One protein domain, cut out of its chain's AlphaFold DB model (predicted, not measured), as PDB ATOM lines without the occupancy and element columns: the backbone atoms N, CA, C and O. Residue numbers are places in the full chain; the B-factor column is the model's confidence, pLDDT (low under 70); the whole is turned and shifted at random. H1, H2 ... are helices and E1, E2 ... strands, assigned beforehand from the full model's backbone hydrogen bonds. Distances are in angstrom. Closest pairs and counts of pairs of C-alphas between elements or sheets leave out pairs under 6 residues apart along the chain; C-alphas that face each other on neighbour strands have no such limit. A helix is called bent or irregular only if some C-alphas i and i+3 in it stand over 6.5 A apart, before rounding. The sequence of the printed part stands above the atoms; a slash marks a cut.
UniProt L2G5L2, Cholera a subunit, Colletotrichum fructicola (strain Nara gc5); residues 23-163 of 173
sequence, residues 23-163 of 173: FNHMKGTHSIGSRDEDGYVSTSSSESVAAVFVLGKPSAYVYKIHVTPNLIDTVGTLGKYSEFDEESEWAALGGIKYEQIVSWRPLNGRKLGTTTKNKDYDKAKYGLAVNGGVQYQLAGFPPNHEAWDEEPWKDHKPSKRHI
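What this domain is: This is residues 23 to 163 of the 173 residues of the protein "Cholera a subunit" of Colletotrichum fructicola (strain Nara gc5) (UniProt L2G5L2). A small three-stranded sheet, E1, E4 and E3, sits in the middle of the domain; a two-stranded ribbon, E2 and E5, lies toward one end of its longest axis, and the short helices H5 and H6 make a corner at the other. H2 packs on E2 of the ribbon, H1 and H3 lie by the small sheet, and long loops link the parts, one of them leading through the short H4. The printed part has 141 residues, with six named helices and five named strands in the order H1 E1 H2 E2 E3 H3 E4 E5 H4 H5 H6; both sheets are antiparallel. The class is mixed, helices and strands, with under half of the residues in named elements. The whole is compact, with a radius of gyration of the C-alphas of 16.4 A and spans of 49 by 36 by 21 A.

Where its parts are: Find C-alpha 23 at (-22.363, -42.717, 246.721), where H1 begins, and follow it to residue 27. E1 is residues 40 to 44, 12.8 A long; H2 is 47 to 52, 8.8 A; E2 is 60 to 65, 15.7 A. E3 takes residues 71 to 73, and H3 follows at once, 74 to 81, 10.2 A. E4 is 89 to 93, 12.5 A. The longest strand, E5, runs 20.4 A from C-alpha 101 at (-36.332, -47.223, 267.501) to residue 108. H4 is 123 to 126, H5 is 146 to 149, and H6 is 153 to 156, ending at (-9.094, -44.889, 251.580).

How they stand to each other: Start at the inner strand E4. E1 is antiparallel to it at 151 degrees, with N 41 and O 92 3.0 A apart; E3 is antiparallel on its other side at 138 degrees, with N 72 and O 91 at 2.9 A. H3 is on this sheet at a height of 6.7 A, only just over none of its strands, with 2 C-alphas falling on E3; its closest C-alphas to E4 are Thr 74 and Trp 90, 5.5 A. H3 is irregular: C-alphas 77 and 80 are 9.3 A apart. H1 only grazes the sheet with residues 25 to 26, and H2 with 49 to 51. In the other sheet, E2 and E5 are antiparallel at 156 degrees, with N 64 and O 103 at 2.8 A; the closest C-alphas of H2 and E2, Ala 51 and Val 62, are 6.1 A apart. Residues 116 to 117 pair antiparallel with 103 to 104 of E5. H5 and H6 touch only at the corner, Trp 148 to Lys 154, 4.7 A between C-alphas. H4 is apart from E2 and H5. In H1 and H2 every O i to N i+4 pair is within hydrogen-bond range, in H3 2 of 4; H4, H5 and H6 are too short for such a pair.

The domain as a whole: The C-alphas farthest apart, Thr 114 and Lys 160, are 50.7 A apart. The printed part has no cut. The links H1 to E1, E5 to H4 and H4 to H5 are long. Mean pLDDT of the printed part is 88.3; look for values under 70 at residues 28 to 37 and 160 to 163.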
ATOM      1  N   PHE A  23     -22.165 -43.566 247.890       90.38
ATOM      2  CA  PHE A  23     -22.363 -42.717 246.721       90.38
ATOM      3  C   PHE A  23     -23.554 -43.179 245.872       90.38
ATOM      4  O   PHE A  23     -24.402 -42.356 245.532       90.38
ATOM      5  N   ASN A  24     -23.657 -44.479 245.566       86.88
ATOM      6  CA  ASN A  24     -24.810 -45.018 244.836       86.88
ATOM      7  C   ASN A  24     -26.096 -44.851 245.648       86.88
ATOM      8  O   ASN A  24     -27.079 -44.358 245.100       86.88
ATOM      9  N   HIS A  25     -26.042 -45.125 246.958       85.94
ATOM     10  CA  HIS A  25     -27.176 -44.934 247.859       85.94
ATOM     11  C   HIS A  25     -27.742 -43.513 247.762       85.94
ATOM     12  O   HIS A  25     -28.942 -43.340 247.560       85.94
ATOM     13  N   MET A  26     -26.884 -42.492 247.834       86.12
ATOM     14  CA  MET A  26     -27.290 -41.091 247.698       86.12
ATOM     15  C   MET A  26     -27.849 -40.788 246.292       86.12
ATOM     16  O   MET A  26     -28.868 -40.109 246.149       86.12
ATOM     17  N   LYS A  27     -27.198 -41.310 245.244       79.62
ATOM     18  CA  LYS A  27     -27.523 -41.061 243.825       79.62
ATOM     19  C   LYS A  27     -28.730 -41.839 243.298       79.62
ATOM     20  O   LYS A  27     -29.256 -41.480 242.243       79.62
ATOM     21  N   GLY A  28     -29.168 -42.887 243.996       62.22
ATOM     22  CA  GLY A  28     -30.162 -43.859 243.531       62.22
ATOM     23  C   GLY A  28     -31.529 -43.269 243.171       62.22
ATOM     24  O   GLY A  28     -32.334 -43.920 242.507       62.22
ATOM     25  N   THR A  29     -31.814 -42.015 243.538       53.47
ATOM     26  CA  THR A  29     -33.033 -41.322 243.107       53.47
ATOM     27  C   THR A  29     -32.794 -39.817 242.951       53.47
ATOM     28  O   THR A  29     -32.262 -39.173 243.848       53.47
ATOM     29  N   HIS A  30     -33.270 -39.236 241.840       50.22
ATOM     30  CA  HIS A  30     -33.287 -37.779 241.597       50.22
ATOM     31  C   HIS A  30     -34.410 -37.057 242.379       50.22
ATOM     32  O   HIS A  30     -34.755 -35.916 242.073       50.22
ATOM     33  N   SER A  31     -35.047 -37.732 243.341       54.03
ATOM     34  CA  SER A  31     -36.150 -37.199 244.143       54.03
ATOM     35  C   SER A  31     -35.824 -37.242 245.634       54.03
ATOM     36  O   SER A  31     -35.211 -38.192 246.114       54.03
ATOM     37  N   ILE A  32     -36.289 -36.227 246.362       54.59
ATOM     38  CA  ILE A  32     -36.234 -36.178 247.826       54.59
ATOM     39  C   ILE A  32     -37.196 -37.252 248.358       54.59
ATOM     40  O   ILE A  32     -38.418 -37.107 248.272       54.59
ATOM     41  N   GLY A  33     -36.658 -38.358 248.866       55.31
ATOM     42  CA  GLY A  33     -37.420 -39.517 249.331       55.31
ATOM     43  C   GLY A  33     -36.552 -40.449 250.174       55.31
ATOM     44  O   GLY A  33     -35.335 -40.444 250.033       55.31
ATOM     45  N   SER A  34     -37.164 -41.249 251.056       56.81
ATOM     46  CA  SER A  34     -36.412 -42.244 251.840       56.81
ATOM     47  C   SER A  34     -35.738 -43.237 250.897       56.81
ATOM     48  O   SER A  34     -36.438 -43.872 250.104       56.81
ATOM     49  N   ARG A  35     -34.415 -43.397 251.005       68.50
ATOM     50  CA  ARG A  35     -33.644 -44.367 250.224       68.50
ATOM     51  C   ARG A  35     -33.344 -45.580 251.104       68.50
ATOM     52  O   ARG A  35     -33.054 -45.459 252.291       68.50
ATOM     53  N   ASP A  36     -33.489 -46.771 250.554       63.47
ATOM     54  CA  ASP A  36     -33.195 -48.026 251.248       63.47
ATOM     55  C   ASP A  36     -32.370 -48.982 250.376       63.47
ATOM     56  O   ASP A  36     -32.283 -50.172 250.653       63.47
ATOM     57  N   GLU A  37     -31.762 -48.476 249.304       69.56
ATOM     58  CA  GLU A  37     -30.944 -49.261 248.377       69.56
ATOM     59  C   GLU A  37     -29.467 -49.295 248.814       69.56
ATOM     60  O   GLU A  37     -29.062 -48.621 249.767       69.56
ATOM     61  N   ASP A  38     -28.674 -50.134 248.145       78.50
ATOM     62  CA  ASP A  38     -27.215 -50.233 248.316       78.50
ATOM     63  C   ASP A  38     -26.754 -50.514 249.753       78.50
ATOM     64  O   ASP A  38     -25.710 -50.054 250.207       78.50
ATOM     65  N   GLY A  39     -27.548 -51.291 250.495       81.75
ATOM     66  CA  GLY A  39     -27.185 -51.767 251.831       81.75
ATOM     67  C   GLY A  39     -27.404 -50.770 252.964       81.75
ATOM     68  O   GLY A  39     -27.070 -51.089 254.108       81.75
ATOM     69  N   TYR A  40     -27.993 -49.606 252.691       88.56
ATOM     70  CA  TYR A  40     -28.288 -48.596 253.704       88.56
ATOM     71  C   TYR A  40     -29.788 -48.346 253.851       88.56
ATOM     72  O   TYR A  40     -30.580 -48.650 252.968       88.56
ATOM     73  N   VAL A  41     -30.173 -47.765 254.985       88.81
ATOM     74  CA  VAL A  41     -31.487 -47.145 255.194       88.81
ATOM     75  C   VAL A  41     -31.268 -45.671 255.526       88.81
ATOM     76  O   VAL A  41     -30.594 -45.368 256.514       88.81
ATOM     77  N   SER A  42     -31.837 -44.767 254.728       89.31
ATOM     78  CA  SER A  42     -31.737 -43.319 254.925       89.31
ATOM     79  C   SER A  42     -32.394 -42.881 256.225       89.31
ATOM     80  O   SER A  42     -33.523 -43.261 256.549       89.31
ATOM     81  N   THR A  43     -31.721 -41.988 256.941       91.88
ATOM     82  CA  THR A  43     -32.299 -41.218 258.045       91.88
ATOM     83  C   THR A  43     -31.847 -39.766 257.941       91.88
ATOM     84  O   THR A  43     -30.863 -39.474 257.277       91.88
ATOM     85  N   SER A  44     -32.546 -38.843 258.600       91.88
ATOM     86  CA  SER A  44     -32.108 -37.449 258.702       91.88
ATOM     87  C   SER A  44     -31.992 -37.052 260.165       91.88
ATOM     88  O   SER A  44     -32.781 -37.488 261.010       91.88
ATOM     89  N   SER A  45     -31.029 -36.185 260.462       91.56
ATOM     90  CA  SER A  45     -30.935 -35.522 261.767       91.56
ATOM     91  C   SER A  45     -32.029 -34.460 261.985       91.56
ATOM     92  O   SER A  45     -32.231 -34.011 263.117       91.56
ATOM     93  N   SER A  46     -32.784 -34.099 260.939       90.94
ATOM     94  CA  SER A  46     -33.881 -33.131 260.987       90.94
ATOM     95  C   SER A  46     -35.253 -33.806 260.868       90.94
ATOM     96  O   SER A  46     -35.565 -34.462 259.875       90.94
ATOM     97  N   GLU A  47     -36.124 -33.599 261.867       90.06
ATOM     98  CA  GLU A  47     -37.495 -34.145 261.856       90.06
ATOM     99  C   GLU A  47     -38.319 -33.592 260.678       90.06
ATOM    100  O   GLU A  47     -39.141 -34.309 260.106       90.06
ATOM    101  N   SER A  48     -38.090 -32.334 260.283       88.31
ATOM    102  CA  SER A  48     -38.802 -31.718 259.160       88.31
ATOM    103  C   SER A  48     -38.363 -32.300 257.818       88.31
ATOM    104  O   SER A  48     -39.225 -32.593 256.995       88.31
ATOM    105  N   VAL A  49     -37.064 -32.537 257.621       88.56
ATOM    106  CA  VAL A  49     -36.540 -33.204 256.416       88.56
ATOM    107  C   VAL A  49     -37.037 -34.648 256.349       88.56
ATOM    108  O   VAL A  49     -37.587 -35.063 255.330       88.56
ATOM    109  N   ALA A  50     -36.960 -35.393 257.457       89.00
ATOM    110  CA  ALA A  50     -37.477 -36.760 257.521       89.00
ATOM    111  C   ALA A  50     -38.982 -36.834 257.191       89.00
ATOM    112  O   ALA A  50     -39.441 -37.800 256.584       89.00
ATOM    113  N   ALA A  51     -39.766 -35.811 257.548       88.81
ATOM    114  CA  ALA A  51     -41.172 -35.726 257.157       88.81
ATOM    115  C   ALA A  51     -41.360 -35.477 255.648       88.81
ATOM    116  O   ALA A  51     -42.323 -35.987 255.072       88.81
ATOM    117  N   VAL A  52     -40.456 -34.732 254.998       86.81
ATOM    118  CA  VAL A  52     -40.486 -34.513 253.541       86.81
ATOM    119  C   VAL A  52     -40.279 -35.828 252.787       86.81
ATOM    120  O   VAL A  52     -41.008 -36.076 251.829       86.81
ATOM    121  N   PHE A  53     -39.398 -36.718 253.265       83.31
ATOM    122  CA  PHE A  53     -39.125 -38.025 252.639       83.31
ATOM    123  C   PHE A  53     -40.362 -38.909 252.442       83.31
ATOM    124  O   PHE A  53     -40.387 -39.775 251.564       83.31
ATOM    125  N   VAL A  54     -41.385 -38.719 253.275       84.44
ATOM    126  CA  VAL A  54     -42.615 -39.521 253.286       84.44
ATOM    127  C   VAL A  54     -43.861 -38.689 252.964       84.44
ATOM    128  O   VAL A  54     -44.987 -39.182 253.081       84.44
ATOM    129  N   LEU A  55     -43.687 -37.432 252.543       85.50
ATOM    130  CA  LEU A  55     -44.792 -36.539 252.216       85.50
ATOM    131  C   LEU A  55     -45.600 -37.080 251.024       85.50
ATOM    132  O   LEU A  55     -45.056 -37.580 250.044       85.50
ATOM    133  N   GLY A  56     -46.929 -36.985 251.109       81.62
ATOM    134  CA  GLY A  56     -47.835 -37.468 250.060       81.62
ATOM    135  C   GLY A  56     -48.076 -38.983 250.070       81.62
ATOM    136  O   GLY A  56     -48.900 -39.465 249.293       81.62
ATOM    137  N   LYS A  57     -47.426 -39.744 250.961       83.69
ATOM    138  CA  LYS A  57     -47.765 -41.155 251.183       83.69
ATOM    139  C   LYS A  57     -49.075 -41.257 251.991       83.69
ATOM    140  O   LYS A  57     -49.264 -40.494 252.936       83.69
ATOM    141  N   PRO A  58     -49.973 -42.206 251.661       78.88
ATOM    142  CA  PRO A  58     -51.298 -42.312 252.285       78.88
ATOM    143  C   PRO A  58     -51.259 -42.703 253.771       78.88
ATOM    144  O   PRO A  58     -52.184 -42.391 254.513       78.88
ATOM    145  N   SER A  59     -50.193 -43.373 254.212       85.06
ATOM    146  CA  SER A  59     -49.919 -43.679 255.618       85.06
ATOM    147  C   SER A  59     -48.415 -43.580 255.832       85.06
ATOM    148  O   SER A  59     -47.654 -44.396 255.309       85.06
ATOM    149  N   ALA A  60     -47.984 -42.532 256.527       90.25
ATOM    150  CA  ALA A  60     -46.581 -42.205 256.735       90.25
ATOM    151  C   ALA A  60     -46.282 -42.018 258.218       90.25
ATOM    152  O   ALA A  60     -47.122 -41.552 258.988       90.25
ATOM    153  N   TYR A  61     -45.057 -42.356 258.601       93.75
ATOM    154  CA  TYR A  61     -44.565 -42.208 259.960       93.75
ATOM    155  C   TYR A  61     -43.166 -41.619 259.926       93.75
ATOM    156  O   TYR A  61     -42.356 -41.983 259.078       93.75
ATOM    157  N   VAL A  62     -42.880 -40.754 260.892       94.88
ATOM    158  CA  VAL A  62     -41.522 -40.308 261.193       94.88
ATOM    159  C   VAL A  62     -41.059 -41.040 262.444       94.88
ATOM    160  O   VAL A  62     -41.692 -40.953 263.502       94.88
ATOM    161  N   TYR A  63     -39.972 -41.795 262.306       96.19
ATOM    162  CA  TYR A  63     -39.381 -42.590 263.375       96.19
ATOM    163  C   TYR A  63     -38.223 -41.830 264.013       96.19
ATOM    164  O   TYR A  63     -37.336 -41.329 263.328       96.19
ATOM    165  N   LYS A  64     -38.206 -41.781 265.345       97.38
ATOM    166  CA  LYS A  64     -37.040 -41.359 266.118       97.38
ATOM    167  C   LYS A  64     -36.205 -42.590 266.429       97.38
ATOM    168  O   LYS A  64     -36.670 -43.484 267.138       97.38
ATOM    169  N   ILE A  65     -34.976 -42.607 265.942       97.62
ATOM    170  CA  ILE A  65     -34.037 -43.723 266.063       97.62
ATOM    171  C   ILE A  65     -32.884 -43.286 266.970       97.62
ATOM    172  O   ILE A  65     -32.454 -42.133 266.914       97.62
ATOM    173  N   HIS A  66     -32.422 -44.168 267.857       97.69
ATOM    174  CA  HIS A  66     -31.211 -43.901 268.632       97.69
ATOM    175  C   HIS A  66     -29.979 -44.123 267.754       97.69
ATOM    176  O   HIS A  66     -29.938 -45.085 266.988       97.69
ATOM    177  N   VAL A  67     -28.982 -43.248 267.855       95.81
ATOM    178  CA  VAL A  67     -27.755 -43.375 267.061       95.81
ATOM    179  C   VAL A  67     -26.964 -44.620 267.462       95.81
ATOM    180  O   VAL A  67     -26.937 -45.006 268.627       95.81
ATOM    181  N   THR A  68     -26.316 -45.247 266.489       96.19
ATOM    182  CA  THR A  68     -25.461 -46.428 266.667       96.19
ATOM    183  C   THR A  68     -24.318 -46.393 265.656       96.19
ATOM    184  O   THR A  68     -24.434 -45.682 264.656       96.19
ATOM    185  N   PRO A  69     -23.236 -47.175 265.847       96.69
ATOM    186  CA  PRO A  69     -22.055 -47.095 264.985       96.69
ATOM    187  C   PRO A  69     -22.293 -47.406 263.503       96.69
ATOM    188  O   PRO A  69     -21.449 -47.094 262.675       96.69
ATOM    189  N   ASN A  70     -23.423 -48.024 263.148       95.00
ATOM    190  CA  ASN A  70     -23.785 -48.268 261.754       95.00
ATOM    191  C   ASN A  70     -24.508 -47.088 261.081       95.00
ATOM    192  O   ASN A  70     -24.765 -47.181 259.888       95.00
ATOM    193  N   LEU A  71     -24.840 -46.006 261.799       96.56
ATOM    194  CA  LEU A  71     -25.272 -44.747 261.183       96.56
ATOM    195  C   LEU A  71     -24.035 -43.962 260.743       96.56
ATOM    196  O   LEU A  71     -23.291 -43.464 261.591       96.56
ATOM    197  N   ILE A  72     -23.843 -43.861 259.432       96.75
ATOM    198  CA  ILE A  72     -22.705 -43.204 258.789       96.75
ATOM    199  C   ILE A  72     -23.120 -41.809 258.328       96.75
ATOM    200  O   ILE A  72     -24.206 -41.641 257.779       96.75
ATOM    201  N   ASP A  73     -22.266 -40.818 258.565       95.88
ATOM    202  CA  ASP A  73     -22.474 -39.442 258.105       95.88
ATOM    203  C   ASP A  73     -22.310 -39.385 256.581       95.88
ATOM    204  O   ASP A  73     -21.184 -39.477 256.081       95.88
ATOM    205  N   THR A  74     -23.413 -39.268 255.837       93.25
ATOM    206  CA  THR A  74     -23.376 -39.262 254.368       93.25
ATOM    207  C   THR A  74     -22.673 -38.020 253.840       93.25
ATOM    208  O   THR A  74     -21.776 -38.126 253.000       93.25
ATOM    209  N   VAL A  75     -23.041 -36.854 254.368       92.19
ATOM    210  CA  VAL A  75     -22.537 -35.554 253.913       92.19
ATOM    211  C   VAL A  75     -21.041 -35.451 254.186       92.19
ATOM    212  O   VAL A  75     -20.254 -35.187 253.279       92.19
ATOM    213  N   GLY A  76     -20.610 -35.754 255.410       94.69
ATOM    214  CA  GLY A  76     -19.195 -35.717 255.767       94.69
ATOM    215  C   GLY A  76     -18.358 -36.776 255.039       94.69
ATOM    216  O   GLY A  76     -17.202 -36.515 254.710       94.69
ATOM    217  N   THR A  77     -18.929 -37.950 254.738       96.12
ATOM    218  CA  THR A  77     -18.236 -39.029 254.007       96.12
ATOM    219  C   THR A  77     -18.065 -38.728 252.523       96.12
ATOM    220  O   THR A  77     -17.012 -39.041 251.963       96.12
ATOM    221  N   LEU A  78     -19.065 -38.131 251.873       94.94
ATOM    222  CA  LEU A  78     -19.009 -37.796 250.446       94.94
ATOM    223  C   LEU A  78     -18.426 -36.401 250.181       94.94
ATOM    224  O   LEU A  78     -17.969 -36.132 249.070       94.94
ATOM    225  N   GLY A  79     -18.376 -35.534 251.196       93.69
ATOM    226  CA  GLY A  79     -17.791 -34.198 251.124       93.69
ATOM    227  C   GLY A  79     -18.358 -33.394 249.957       93.69
ATOM    228  O   GLY A  79     -19.563 -33.378 249.732       93.69
ATOM    229  N   LYS A  80     -17.477 -32.784 249.153       92.75
ATOM    230  CA  LYS A  80     -17.864 -31.971 247.983       92.75
ATOM    231  C   LYS A  80     -18.637 -32.733 246.890       92.75
ATOM    232  O   LYS A  80     -19.096 -32.111 245.938       92.75
ATOM    233  N   TYR A  81     -18.719 -34.060 246.987       92.56
ATOM    234  CA  TYR A  81     -19.455 -34.919 246.060       92.56
ATOM    235  C   TYR A  81     -20.839 -35.319 246.577       92.56
ATOM    236  O   TYR A  81     -21.522 -36.103 245.915       92.56
ATOM    237  N   SER A  82     -21.249 -34.817 247.745       88.94
ATOM    238  CA  SER A  82     -22.631 -34.920 248.196       88.94
ATOM    239  C   SER A  82     -23.515 -33.932 247.426       88.94
ATOM    240  O   SER A  82     -23.111 -32.803 247.160       88.94
ATOM    241  N   GLU A  83     -24.706 -34.370 247.015       81.75
ATOM    242  CA  GLU A  83     -25.660 -33.538 246.259       81.75
ATOM    243  C   GLU A  83     -26.834 -33.039 247.099       81.75
ATOM    244  O   GLU A  83     -27.644 -32.262 246.602       81.75
ATOM    245  N   PHE A  84     -26.932 -33.497 248.348       75.75
ATOM    246  CA  PHE A  84     -28.098 -33.292 249.204       75.75
ATOM    247  C   PHE A  84     -27.674 -32.944 250.636       75.75
ATOM    248  O   PHE A  84     -28.160 -33.527 251.606       75.75
ATOM    249  N   ASP A  85     -26.750 -31.994 250.785       76.88
ATOM    250  CA  ASP A  85     -26.267 -31.525 252.092       76.88
ATOM    251  C   ASP A  85     -27.424 -31.077 253.002       76.88
ATOM    252  O   ASP A  85     -27.426 -31.309 254.217       76.88
ATOM    253  N   GLU A  86     -28.461 -30.480 252.408       76.62
ATOM    254  CA  GLU A  86     -29.668 -30.036 253.098       76.62
ATOM    255  C   GLU A  86     -30.476 -31.180 253.722       76.62
ATOM    256  O   GLU A  86     -31.250 -30.944 254.654       76.62
ATOM    257  N   GLU A  87     -30.294 -32.418 253.255       78.69
ATOM    258  CA  GLU A  87     -30.970 -33.573 253.834       78.69
ATOM    259  C   GLU A  87     -30.373 -33.966 255.194       78.69
ATOM    260  O   GLU A  87     -31.041 -34.632 255.995       78.69
ATOM    261  N   SER A  88     -29.144 -33.516 255.495       85.94
ATOM    262  CA  SER A  88     -28.420 -33.841 256.733       85.94
ATOM    263  C   SER A  88     -28.499 -35.342 257.052       85.94
ATOM    264  O   SER A  88     -28.868 -35.745 258.170       85.94
ATOM    265  N   GLU A  89     -28.257 -36.144 256.010       87.69
ATOM    266  CA  GLU A  89     -28.514 -37.579 255.977       87.69
ATOM    267  C   GLU A  89     -27.491 -38.363 256.804       87.69
ATOM    268  O   GLU A  89     -26.283 -38.128 256.751       87.69
ATOM    269  N   TRP A  90     -28.013 -39.350 257.529       93.88
ATOM    270  CA  TRP A  90     -27.243 -40.425 258.133       93.88
ATOM    271  C   TRP A  90     -27.735 -41.757 257.573       93.88
ATOM    272  O   TRP A  90     -28.891 -42.137 257.785       93.88
ATOM    273  N   ALA A  91     -26.862 -42.481 256.885       93.62
ATOM    274  CA  ALA A  91     -27.193 -43.753 256.261       93.62
ATOM    275  C   ALA A  91     -26.914 -44.914 257.226       93.62
ATOM    276  O   ALA A  91     -25.789 -45.103 257.692       93.62
ATOM    277  N   ALA A  92     -27.936 -45.710 257.545       94.25
ATOM    278  CA  ALA A  92     -27.800 -46.857 258.437       94.25
ATOM    279  C   ALA A  92     -27.367 -48.115 257.668       94.25
ATOM    280  O   ALA A  92     -28.197 -48.793 257.057       94.25
ATOM    281  N   LEU A  93     -26.078 -48.452 257.731       92.75
ATOM    282  CA  LEU A  93     -25.513 -49.642 257.092       92.75
ATOM    283  C   LEU A  93     -26.134 -50.918 257.678       92.75
ATOM    284  O   LEU A  93     -26.119 -51.137 258.894       92.75
ATOM    285  N   GLY A  94     -26.677 -51.773 256.812       89.56
ATOM    286  CA  GLY A  94     -27.313 -53.040 257.178       89.56
ATOM    287  C   GLY A  94     -28.662 -52.900 257.894       89.56
ATOM    288  O   GLY A  94     -29.194 -53.904 258.378       89.56
ATOM    289  N   GLY A  95     -29.213 -51.683 257.960       91.88
ATOM    290  CA  GLY A  95     -30.537 -51.395 258.503       91.88
ATOM    291  C   GLY A  95     -30.579 -50.974 259.972       91.88
ATOM    292  O   GLY A  95     -29.568 -50.772 260.643       91.88
ATOM    293  N   ILE A  96     -31.798 -50.831 260.483       94.81
ATOM    294  CA  ILE A  96     -32.113 -50.312 261.818       94.81
ATOM    295  C   ILE A  96     -32.953 -51.351 262.545       94.81
ATOM    296  O   ILE A  96     -34.048 -51.694 262.105       94.81
ATOM    297  N   LYS A  97     -32.468 -51.851 263.680       94.56
ATOM    298  CA  LYS A  97     -33.203 -52.860 264.459       94.56
ATOM    299  C   LYS A  97     -34.387 -52.228 265.186       94.56
ATOM    300  O   LYS A  97     -34.338 -51.059 265.556       94.56
ATOM    301  N   TYR A  98     -35.456 -52.990 265.423       95.25
ATOM    302  CA  TYR A  98     -36.656 -52.433 266.058       95.25
ATOM    303  C   TYR A  98     -36.370 -51.897 267.465       95.25
ATOM    304  O   TYR A  98     -36.847 -50.827 267.831       95.25
ATOM    305  N   GLU A  99     -35.519 -52.583 268.222       95.94
ATOM    306  CA  GLU A  99     -35.131 -52.206 269.582       95.94
ATOM    307  C   GLU A  99     -34.265 -50.934 269.627       95.94
ATOM    308  O   GLU A  99     -34.028 -50.384 270.699       95.94
ATOM    309  N   GLN A 100     -33.802 -50.441 268.471       96.25
ATOM    310  CA  GLN A 100     -33.093 -49.166 268.314       96.25
ATOM    311  C   GLN A 100     -34.058 -47.978 268.130       96.25
ATOM    312  O   GLN A 100     -33.690 -46.817 268.338       96.25
ATOM    313  N   ILE A 101     -35.306 -48.244 267.732       97.56
ATOM    314  CA  ILE A 101     -36.332 -47.223 267.501       97.56
ATOM    315  C   ILE A 101     -36.856 -46.740 268.853       97.56
ATOM    316  O   ILE A 101     -37.390 -47.523 269.628       97.56
ATOM    317  N   VAL A 102     -36.770 -45.438 269.119       98.00
ATOM    318  CA  VAL A 102     -37.207 -44.811 270.378       98.00
ATOM    319  C   VAL A 102     -38.708 -44.505 270.366       98.00
ATOM    320  O   VAL A 102     -39.400 -44.637 271.379       98.00
ATOM    321  N   SER A 103     -39.219 -44.020 269.237       97.75
ATOM    322  CA  SER A 103     -40.625 -43.632 269.077       97.75
ATOM    323  C   SER A 103     -40.982 -43.389 267.618       97.75
ATOM    324  O   SER A 103     -40.094 -43.239 266.786       97.75
ATOM    325  N   TRP A 104     -42.269 -43.244 267.321       97.31
ATOM    326  CA  TRP A 104     -42.757 -42.803 266.015       97.31
ATOM    327  C   TRP A 104     -43.930 -41.837 266.143       97.31
ATOM    328  O   TRP A 104     -44.621 -41.793 267.165       97.31
ATOM    329  N   ARG A 105     -44.151 -41.052 265.090       95.88
ATOM    330  CA  ARG A 105     -45.278 -40.123 264.945       95.88
ATOM    331  C   ARG A 105     -45.918 -40.332 263.575       95.88
ATOM    332  O   ARG A 105     -45.172 -40.373 262.597       95.88
ATOM    333  N   PRO A 106     -47.251 -40.449 263.469       94.81
ATOM    334  CA  PRO A 106     -47.904 -40.474 262.167       94.81
ATOM    335  C   PRO A 106     -47.807 -39.094 261.507       94.81
ATOM    336  O   PRO A 106     -47.885 -38.066 262.189       94.81
ATOM    337  N   LEU A 107     -47.666 -39.066 260.187       90.94
ATOM    338  CA  LEU A 107     -47.737 -37.858 259.376       90.94
ATOM    339  C   LEU A 107     -49.122 -37.769 258.725       90.94
ATOM    340  O   LEU A 107     -49.483 -38.600 257.898       90.94
ATOM    341  N   ASN A 108     -49.884 -36.736 259.087       87.25
ATOM    342  CA  ASN A 108     -51.213 -36.458 258.546       87.25
ATOM    343  C   ASN A 108     -51.135 -35.212 257.656       87.25
ATOM    344  O   ASN A 108     -51.069 -34.079 258.149       87.25
ATOM    345  N   GLY A 109     -51.092 -35.407 256.337       84.44
ATOM    346  CA  GLY A 109     -50.791 -34.330 255.393       84.44
ATOM    347  C   GLY A 109     -49.372 -33.800 255.616       84.44
ATOM    348  O   GLY A 109     -48.407 -34.504 255.348       84.44
ATOM    349  N   ARG A 110     -49.240 -32.569 256.130       83.00
ATOM    350  CA  ARG A 110     -47.948 -31.951 256.509       83.00
ATOM    351  C   ARG A 110     -47.727 -31.860 258.024       83.00
ATOM    352  O   ARG A 110     -46.748 -31.269 258.464       83.00
ATOM    353  N   LYS A 111     -48.646 -32.392 258.837       89.12
ATOM    354  CA  LYS A 111     -48.618 -32.246 260.297       89.12
ATOM    355  C   LYS A 111     -48.263 -33.564 260.974       89.12
ATOM    356  O   LYS A 111     -48.926 -34.577 260.758       89.12
ATOM    357  N   LEU A 112     -47.267 -33.526 261.854       92.00
ATOM    358  CA  LEU A 112     -46.925 -34.658 262.708       92.00
ATOM    359  C   LEU A 112     -47.925 -34.795 263.859       92.00
ATOM    360  O   LEU A 112     -48.199 -33.836 264.588       92.00
ATOM    361  N   GLY A 113     -48.452 -36.004 264.029       93.88
ATOM    362  CA  GLY A 113     -49.344 -36.367 265.122       93.88
ATOM    363  C   GLY A 113     -48.619 -36.593 266.450       93.88
ATOM    364  O   GLY A 113     -47.473 -36.178 266.656       93.88
ATOM    365  N   THR A 114     -49.316 -37.266 267.365       96.38
ATOM    366  CA  THR A 114     -48.821 -37.586 268.707       96.38
ATOM    367  C   THR A 114     -47.732 -38.655 268.667       96.38
ATOM    368  O   THR A 114     -47.813 -39.628 267.918       96.38
ATOM    369  N   THR A 115     -46.720 -38.485 269.513       97.12
ATOM    370  CA  THR A 115     -45.625 -39.444 269.678       97.12
ATOM    371  C   THR A 115     -46.090 -40.712 270.376       97.12
ATOM    372  O   THR A 115     -46.581 -40.665 271.501       97.12
ATOM    373  N   THR A 116     -45.835 -41.853 269.742       98.00
ATOM    374  CA  THR A 116     -45.961 -43.181 270.348       98.00
ATOM    375  C   THR A 116     -44.572 -43.684 270.725       98.00
ATOM    376  O   THR A 116     -43.682 -43.748 269.879       98.00
ATOM    377  N   LYS A 117     -44.357 -44.002 272.006       98.25
ATOM    378  CA  LYS A 117     -43.088 -44.565 272.490       98.25
ATOM    379  C   LYS A 117     -42.985 -46.043 272.131       98.25
ATOM    380  O   LYS A 117     -43.953 -46.779 272.314       98.25
ATOM    381  N   ASN A 118     -41.803 -46.467 271.691       97.31
ATOM    382  CA  ASN A 118     -41.508 -47.882 271.543       97.31
ATOM    383  C   ASN A 118     -41.240 -48.490 272.925       97.31
ATOM    384  O   ASN A 118     -40.320 -48.052 273.617       97.31
ATOM    385  N   LYS A 119     -42.041 -49.474 273.337       97.31
ATOM    386  CA  LYS A 119     -41.838 -50.177 274.615       97.31
ATOM    387  C   LYS A 119     -40.650 -51.138 274.567       97.31
ATOM    388  O   LYS A 119     -40.085 -51.421 275.615       97.31
ATOM    389  N   ASP A 120     -40.255 -51.551 273.366       96.94
ATOM    390  CA  ASP A 120     -39.157 -52.487 273.135       96.94
ATOM    391  C   ASP A 120     -37.836 -51.765 272.821       96.94
ATOM    392  O   ASP A 120     -36.858 -52.399 272.434       96.94
ATOM    393  N   TYR A 121     -37.786 -50.433 272.969       97.38
ATOM    394  CA  TYR A 121     -36.528 -49.694 272.891       97.38
ATOM    395  C   TYR A 121     -35.574 -50.168 273.995       97.38
ATOM    396  O   TYR A 121     -35.812 -49.935 275.185       97.38
ATOM    397  N   ASP A 122     -34.461 -50.781 273.600       97.19
ATOM    398  CA  ASP A 122     -33.480 -51.330 274.530       97.19
ATOM    399  C   ASP A 122     -32.468 -50.253 274.941       97.19
ATOM    400  O   ASP A 122     -31.371 -50.113 274.390       97.19
ATOM    401  N   LYS A 123     -32.846 -49.462 275.947       96.56
ATOM    402  CA  LYS A 123     -31.976 -48.413 276.492       96.56
ATOM    403  C   LYS A 123     -30.664 -48.972 277.054       96.56
ATOM    404  O   LYS A 123     -29.664 -48.263 277.004       96.56
ATOM    405  N   ALA A 124     -30.659 -50.188 277.600       97.00
ATOM    406  CA  ALA A 124     -29.450 -50.773 278.175       97.00
ATOM    407  C   ALA A 124     -28.416 -51.077 277.083       97.00
ATOM    408  O   ALA A 124     -27.230 -50.813 277.267       97.00
ATOM    409  N   LYS A 125     -28.878 -51.556 275.927       95.44
ATOM    410  CA  LYS A 125     -28.034 -51.849 274.768       95.44
ATOM    411  C   LYS A 125     -27.604 -50.609 273.992       95.44
ATOM    412  O   LYS A 125     -26.458 -50.533 273.563       95.44
ATOM    413  N   TYR A 126     -28.515 -49.658 273.779       96.31
ATOM    414  CA  TYR A 126     -28.274 -48.533 272.870       96.31
ATOM    415  C   TYR A 126     -27.937 -47.220 273.568       96.31
ATOM    416  O   TYR A 126     -27.348 -46.357 272.940       96.31
ATOM    417  N   GLY A 127     -28.263 -47.043 274.849       94.12
ATOM    418  CA  GLY A 127     -28.247 -45.728 275.500       94.12
ATOM    419  C   GLY A 127     -26.878 -45.054 275.645       94.12
ATOM    420  O   GLY A 127     -26.843 -43.874 275.984       94.12
ATOM    421  N   LEU A 128     -25.783 -45.785 275.415       96.06
ATOM    422  CA  LEU A 128     -24.408 -45.268 275.384       96.06
ATOM    423  C   LEU A 128     -23.788 -45.311 273.979       96.06
ATOM    424  O   LEU A 128     -22.613 -44.988 273.815       96.06
ATOM    425  N   ALA A 129     -24.543 -45.758 272.978       96.69
ATOM    426  CA  ALA A 129     -24.048 -45.863 271.622       96.69
ATOM    427  C   ALA A 129     -23.850 -44.470 271.011       96.69
ATOM    428  O   ALA A 129     -24.592 -43.525 271.279       96.69
ATOM    429  N   VAL A 130     -22.839 -44.369 270.159       96.19
ATOM    430  CA  VAL A 130     -22.548 -43.187 269.349       96.19
ATOM    431  C   VAL A 130     -22.696 -43.546 267.875       96.19
ATOM    432  O   VAL A 130     -22.682 -44.727 267.521       96.19
ATOM    433  N   ASN A 131     -22.882 -42.540 267.024       96.56
ATOM    434  CA  ASN A 131     -22.914 -42.749 265.577       96.56
ATOM    435  C   ASN A 131     -21.542 -43.208 265.039       96.56
ATOM    436  O   ASN A 131     -20.529 -43.122 265.734       96.56
ATOM    437  N   GLY A 132     -21.525 -43.715 263.805       96.44
ATOM    438  CA  GLY A 132     -20.303 -44.133 263.116       96.44
ATOM    439  C   GLY A 132     -19.477 -42.968 262.571       96.44
ATOM    440  O   GLY A 132     -18.319 -43.165 262.221       96.44
ATOM    441  N   GLY A 133     -20.041 -41.761 262.518       97.00
ATOM    442  CA  GLY A 133     -19.387 -40.577 261.970       97.00
ATOM    443  C   GLY A 133     -19.029 -40.717 260.489       97.00
ATOM    444  O   GLY A 133     -19.664 -41.462 259.741       97.00
ATOM    445  N   VAL A 134     -17.998 -39.979 260.086       97.31
ATOM    446  CA  VAL A 134     -17.467 -39.958 258.719       97.31
ATOM    447  C   VAL A 134     -16.627 -41.208 258.445       97.31
ATOM    448  O   VAL A 134     -15.748 -41.546 259.237       97.31
ATOM    449  N   GLN A 135     -16.880 -41.887 257.323       96.69
ATOM    450  CA  GLN A 135     -16.219 -43.143 256.947       96.69
ATOM    451  C   GLN A 135     -15.828 -43.150 255.459       96.69
ATOM    452  O   GLN A 135     -16.501 -43.765 254.633       96.69
ATOM    453  N   TYR A 136     -14.725 -42.492 255.089       96.25
ATOM    454  CA  TYR A 136     -14.295 -42.322 253.689       96.25
ATOM    455  C   TYR A 136     -14.120 -43.629 252.901       96.25
ATOM    456  O   TYR A 136     -14.380 -43.668 251.700       96.25
ATOM    457  N   GLN A 137     -13.757 -44.727 253.564       93.50
ATOM    458  CA  GLN A 137     -13.665 -46.054 252.948       93.50
ATOM    459  C   GLN A 137     -15.024 -46.635 252.522       93.50
ATOM    460  O   GLN A 137     -15.065 -47.567 251.722       93.50
ATOM    461  N   LEU A 138     -16.129 -46.100 253.049       93.88
ATOM    462  CA  LEU A 138     -17.498 -46.465 252.676       93.88
ATOM    463  C   LEU A 138     -18.095 -45.528 251.617       93.88
ATOM    464  O   LEU A 138     -19.207 -45.781 251.161       93.88
ATOM    465  N   ALA A 139     -17.366 -44.489 251.180       94.69
ATOM    466  CA  ALA A 139     -17.850 -43.549 250.168       94.69
ATOM    467  C   ALA A 139     -18.304 -44.270 248.889       94.69
ATOM    468  O   ALA A 139     -19.344 -43.949 248.325       94.69
ATOM    469  N   GLY A 140     -17.563 -45.298 248.463       92.31
ATOM    470  CA  GLY A 140     -18.005 -46.189 247.392       92.31
ATOM    471  C   GLY A 140     -18.089 -45.537 246.010       92.31
ATOM    472  O   GLY A 140     -18.854 -46.012 245.171       92.31
ATOM    473  N   PHE A 141     -17.321 -44.472 245.751       92.50
ATOM    474  CA  PHE A 141     -17.270 -43.860 244.423       92.50
ATOM    475  C   PHE A 141     -16.889 -44.880 243.335       92.50
ATOM    476  O   PHE A 141     -16.102 -45.800 243.606       92.50
ATOM    477  N   PRO A 142     -17.357 -44.691 242.083       90.25
ATOM    478  CA  PRO A 142     -16.932 -45.510 240.953       90.25
ATOM    479  C   PRO A 142     -15.398 -45.626 240.862       90.25
ATOM    480  O   PRO A 142     -14.699 -44.664 241.184       90.25
ATOM    481  N   PRO A 143     -14.832 -46.752 240.382       87.50
ATOM    482  CA  PRO A 143     -13.382 -46.983 240.428       87.50
ATOM    483  C   PRO A 143     -12.509 -45.896 239.777       87.50
ATOM    484  O   PRO A 143     -11.375 -45.693 240.204       87.50
ATOM    485  N   ASN A 144     -13.040 -45.202 238.764       89.62
ATOM    486  CA  ASN A 144     -12.349 -44.145 238.015       89.62
ATOM    487  C   ASN A 144     -12.793 -42.726 238.421       89.62
ATOM    488  O   ASN A 144     -12.552 -41.778 237.680       89.62
ATOM    489  N   HIS A 145     -13.503 -42.579 239.539       94.19
ATOM    490  CA  HIS A 145     -13.965 -41.284 240.022       94.19
ATOM    491  C   HIS A 145     -12.796 -40.458 240.582       94.19
ATOM    492  O   HIS A 145     -11.975 -40.990 241.331       94.19
ATOM    493  N   GLU A 146     -12.750 -39.163 240.260       96.12
ATOM    494  CA  GLU A 146     -11.658 -38.245 240.640       96.12
ATOM    495  C   GLU A 146     -11.443 -38.128 242.153       96.12
ATOM    496  O   GLU A 146     -10.303 -38.024 242.593       96.12
ATOM    497  N   ALA A 147     -12.508 -38.262 242.951       95.81
ATOM    498  CA  ALA A 147     -12.431 -38.281 244.414       95.81
ATOM    499  C   ALA A 147     -11.332 -39.213 244.944       95.81
ATOM    500  O   ALA A 147     -10.648 -38.878 245.903       95.81
ATOM    501  N   TRP A 148     -11.122 -40.370 244.305       95.69
ATOM    502  CA  TRP A 148     -10.120 -41.339 244.745       95.69
ATOM    503  C   TRP A 148      -8.666 -40.885 244.582       95.69
ATOM    504  O   TRP A 148      -7.770 -41.593 245.040       95.69
ATOM    505  N   ASP A 149      -8.419 -39.755 243.930       96.00
ATOM    506  CA  ASP A 149      -7.095 -39.152 243.791       96.00
ATOM    507  C   ASP A 149      -6.961 -37.857 244.621       96.00
ATOM    508  O   ASP A 149      -5.914 -37.205 244.598       96.00
ATOM    509  N   GLU A 150      -7.984 -37.523 245.413       96.75
ATOM    510  CA  GLU A 150      -8.052 -36.340 246.269       96.75
ATOM    511  C   GLU A 150      -8.100 -36.690 247.762       96.75
ATOM    512  O   GLU A 150      -8.652 -37.713 248.168       96.75
ATOM    513  N   GLU A 151      -7.567 -35.807 248.607       95.44
ATOM    514  CA  GLU A 151      -7.765 -35.911 250.054       95.44
ATOM    515  C   GLU A 151      -9.229 -35.608 250.424       95.44
ATOM    516  O   GLU A 151      -9.812 -34.670 249.874       95.44
ATOM    517  N   PRO A 152      -9.829 -36.338 251.382       95.81
ATOM    518  CA  PRO A 152      -9.218 -37.404 252.184       95.81
ATOM    519  C   PRO A 152      -9.356 -38.810 251.572       95.81
ATOM    520  O   PRO A 152      -8.775 -39.763 252.076       95.81
ATOM    521  N   TRP A 153     -10.131 -38.993 250.498       96.81
ATOM    522  CA  TRP A 153     -10.485 -40.330 249.991       96.81
ATOM    523  C   TRP A 153      -9.319 -41.104 249.385       96.81
ATOM    524  O   TRP A 153      -9.359 -42.336 249.351       96.81
ATOM    525  N   LYS A 154      -8.283 -40.408 248.921       95.12
ATOM    526  CA  LYS A 154      -7.066 -40.991 248.359       95.12
ATOM    527  C   LYS A 154      -6.451 -42.059 249.266       95.12
ATOM    528  O   LYS A 154      -6.104 -43.136 248.779       95.12
ATOM    529  N   ASP A 155      -6.414 -41.811 250.573       93.94
ATOM    530  CA  ASP A 155      -5.876 -42.745 251.572       93.94
ATOM    531  C   ASP A 155      -6.813 -43.932 251.873       93.94
ATOM    532  O   ASP A 155      -6.415 -44.919 252.497       93.94
ATOM    533  N   HIS A 156      -8.051 -43.882 251.377       92.75
ATOM    534  CA  HIS A 156      -9.094 -44.889 251.580       92.75
ATOM    535  C   HIS A 156      -9.500 -45.624 250.292       92.75
ATOM    536  O   HIS A 156     -10.420 -46.449 250.318       92.75
ATOM    537  N   LYS A 157      -8.814 -45.366 249.169       88.81
ATOM    538  CA  LYS A 157      -9.098 -45.983 247.867       88.81
ATOM    539  C   LYS A 157      -9.027 -47.517 247.959       88.81
ATOM    540  O   LYS A 157      -7.973 -48.068 248.299       88.81
ATOM    541  N   PRO A 158     -10.102 -48.252 247.611       83.19
ATOM    542  CA  PRO A 158     -10.082 -49.708 247.651       83.19
ATOM    543  C   PRO A 158      -9.017 -50.278 246.708       83.19
ATOM    544  O   PRO A 158      -8.957 -49.943 245.524       83.19
ATOM    545  N   SER A 159      -8.181 -51.197 247.196       76.50
ATOM    546  CA  SER A 159      -7.280 -51.937 246.305       76.50
ATOM    547  C   SER A 159      -8.085 -52.845 245.363       76.50
ATOM    548  O   SER A 159      -9.137 -53.363 245.738       76.50
ATOM    549  N   LYS A 160      -7.574 -53.127 244.152       58.12
ATOM    550  CA  LYS A 160      -8.234 -54.000 243.148       58.12
ATOM    551  C   LYS A 160      -8.686 -55.374 243.688       58.12
ATOM    552  O   LYS A 160      -9.553 -56.004 243.092       58.12
ATOM    553  N   ARG A 161      -8.145 -55.841 244.824       49.09
ATOM    554  CA  ARG A 161      -8.586 -57.064 245.522       49.09
ATOM    555  C   ARG A 161      -9.988 -56.969 246.148       49.09
ATOM    556  O   ARG A 161     -10.579 -58.019 246.383       49.09
ATOM    557  N   HIS A 162     -10.514 -55.767 246.389       49.62
ATOM    558  CA  HIS A 162     -11.857 -55.537 246.943       49.62
ATOM    559  C   HIS A 162     -12.966 -55.474 245.884       49.62
ATOM    560  O   HIS A 162     -14.130 -55.621 246.226       49.62
ATOM    561  N   ILE A 163     -12.626 -55.338 244.598       44.34
ATOM    562  CA  ILE A 163     -13.607 -55.126 243.514       44.34
ATOM    563  C   ILE A 163     -14.156 -56.466 242.959       44.34
ATOM    564  O   ILE A 163     -14.969 -56.489 242.045       44.34
TER     565      ILE A 163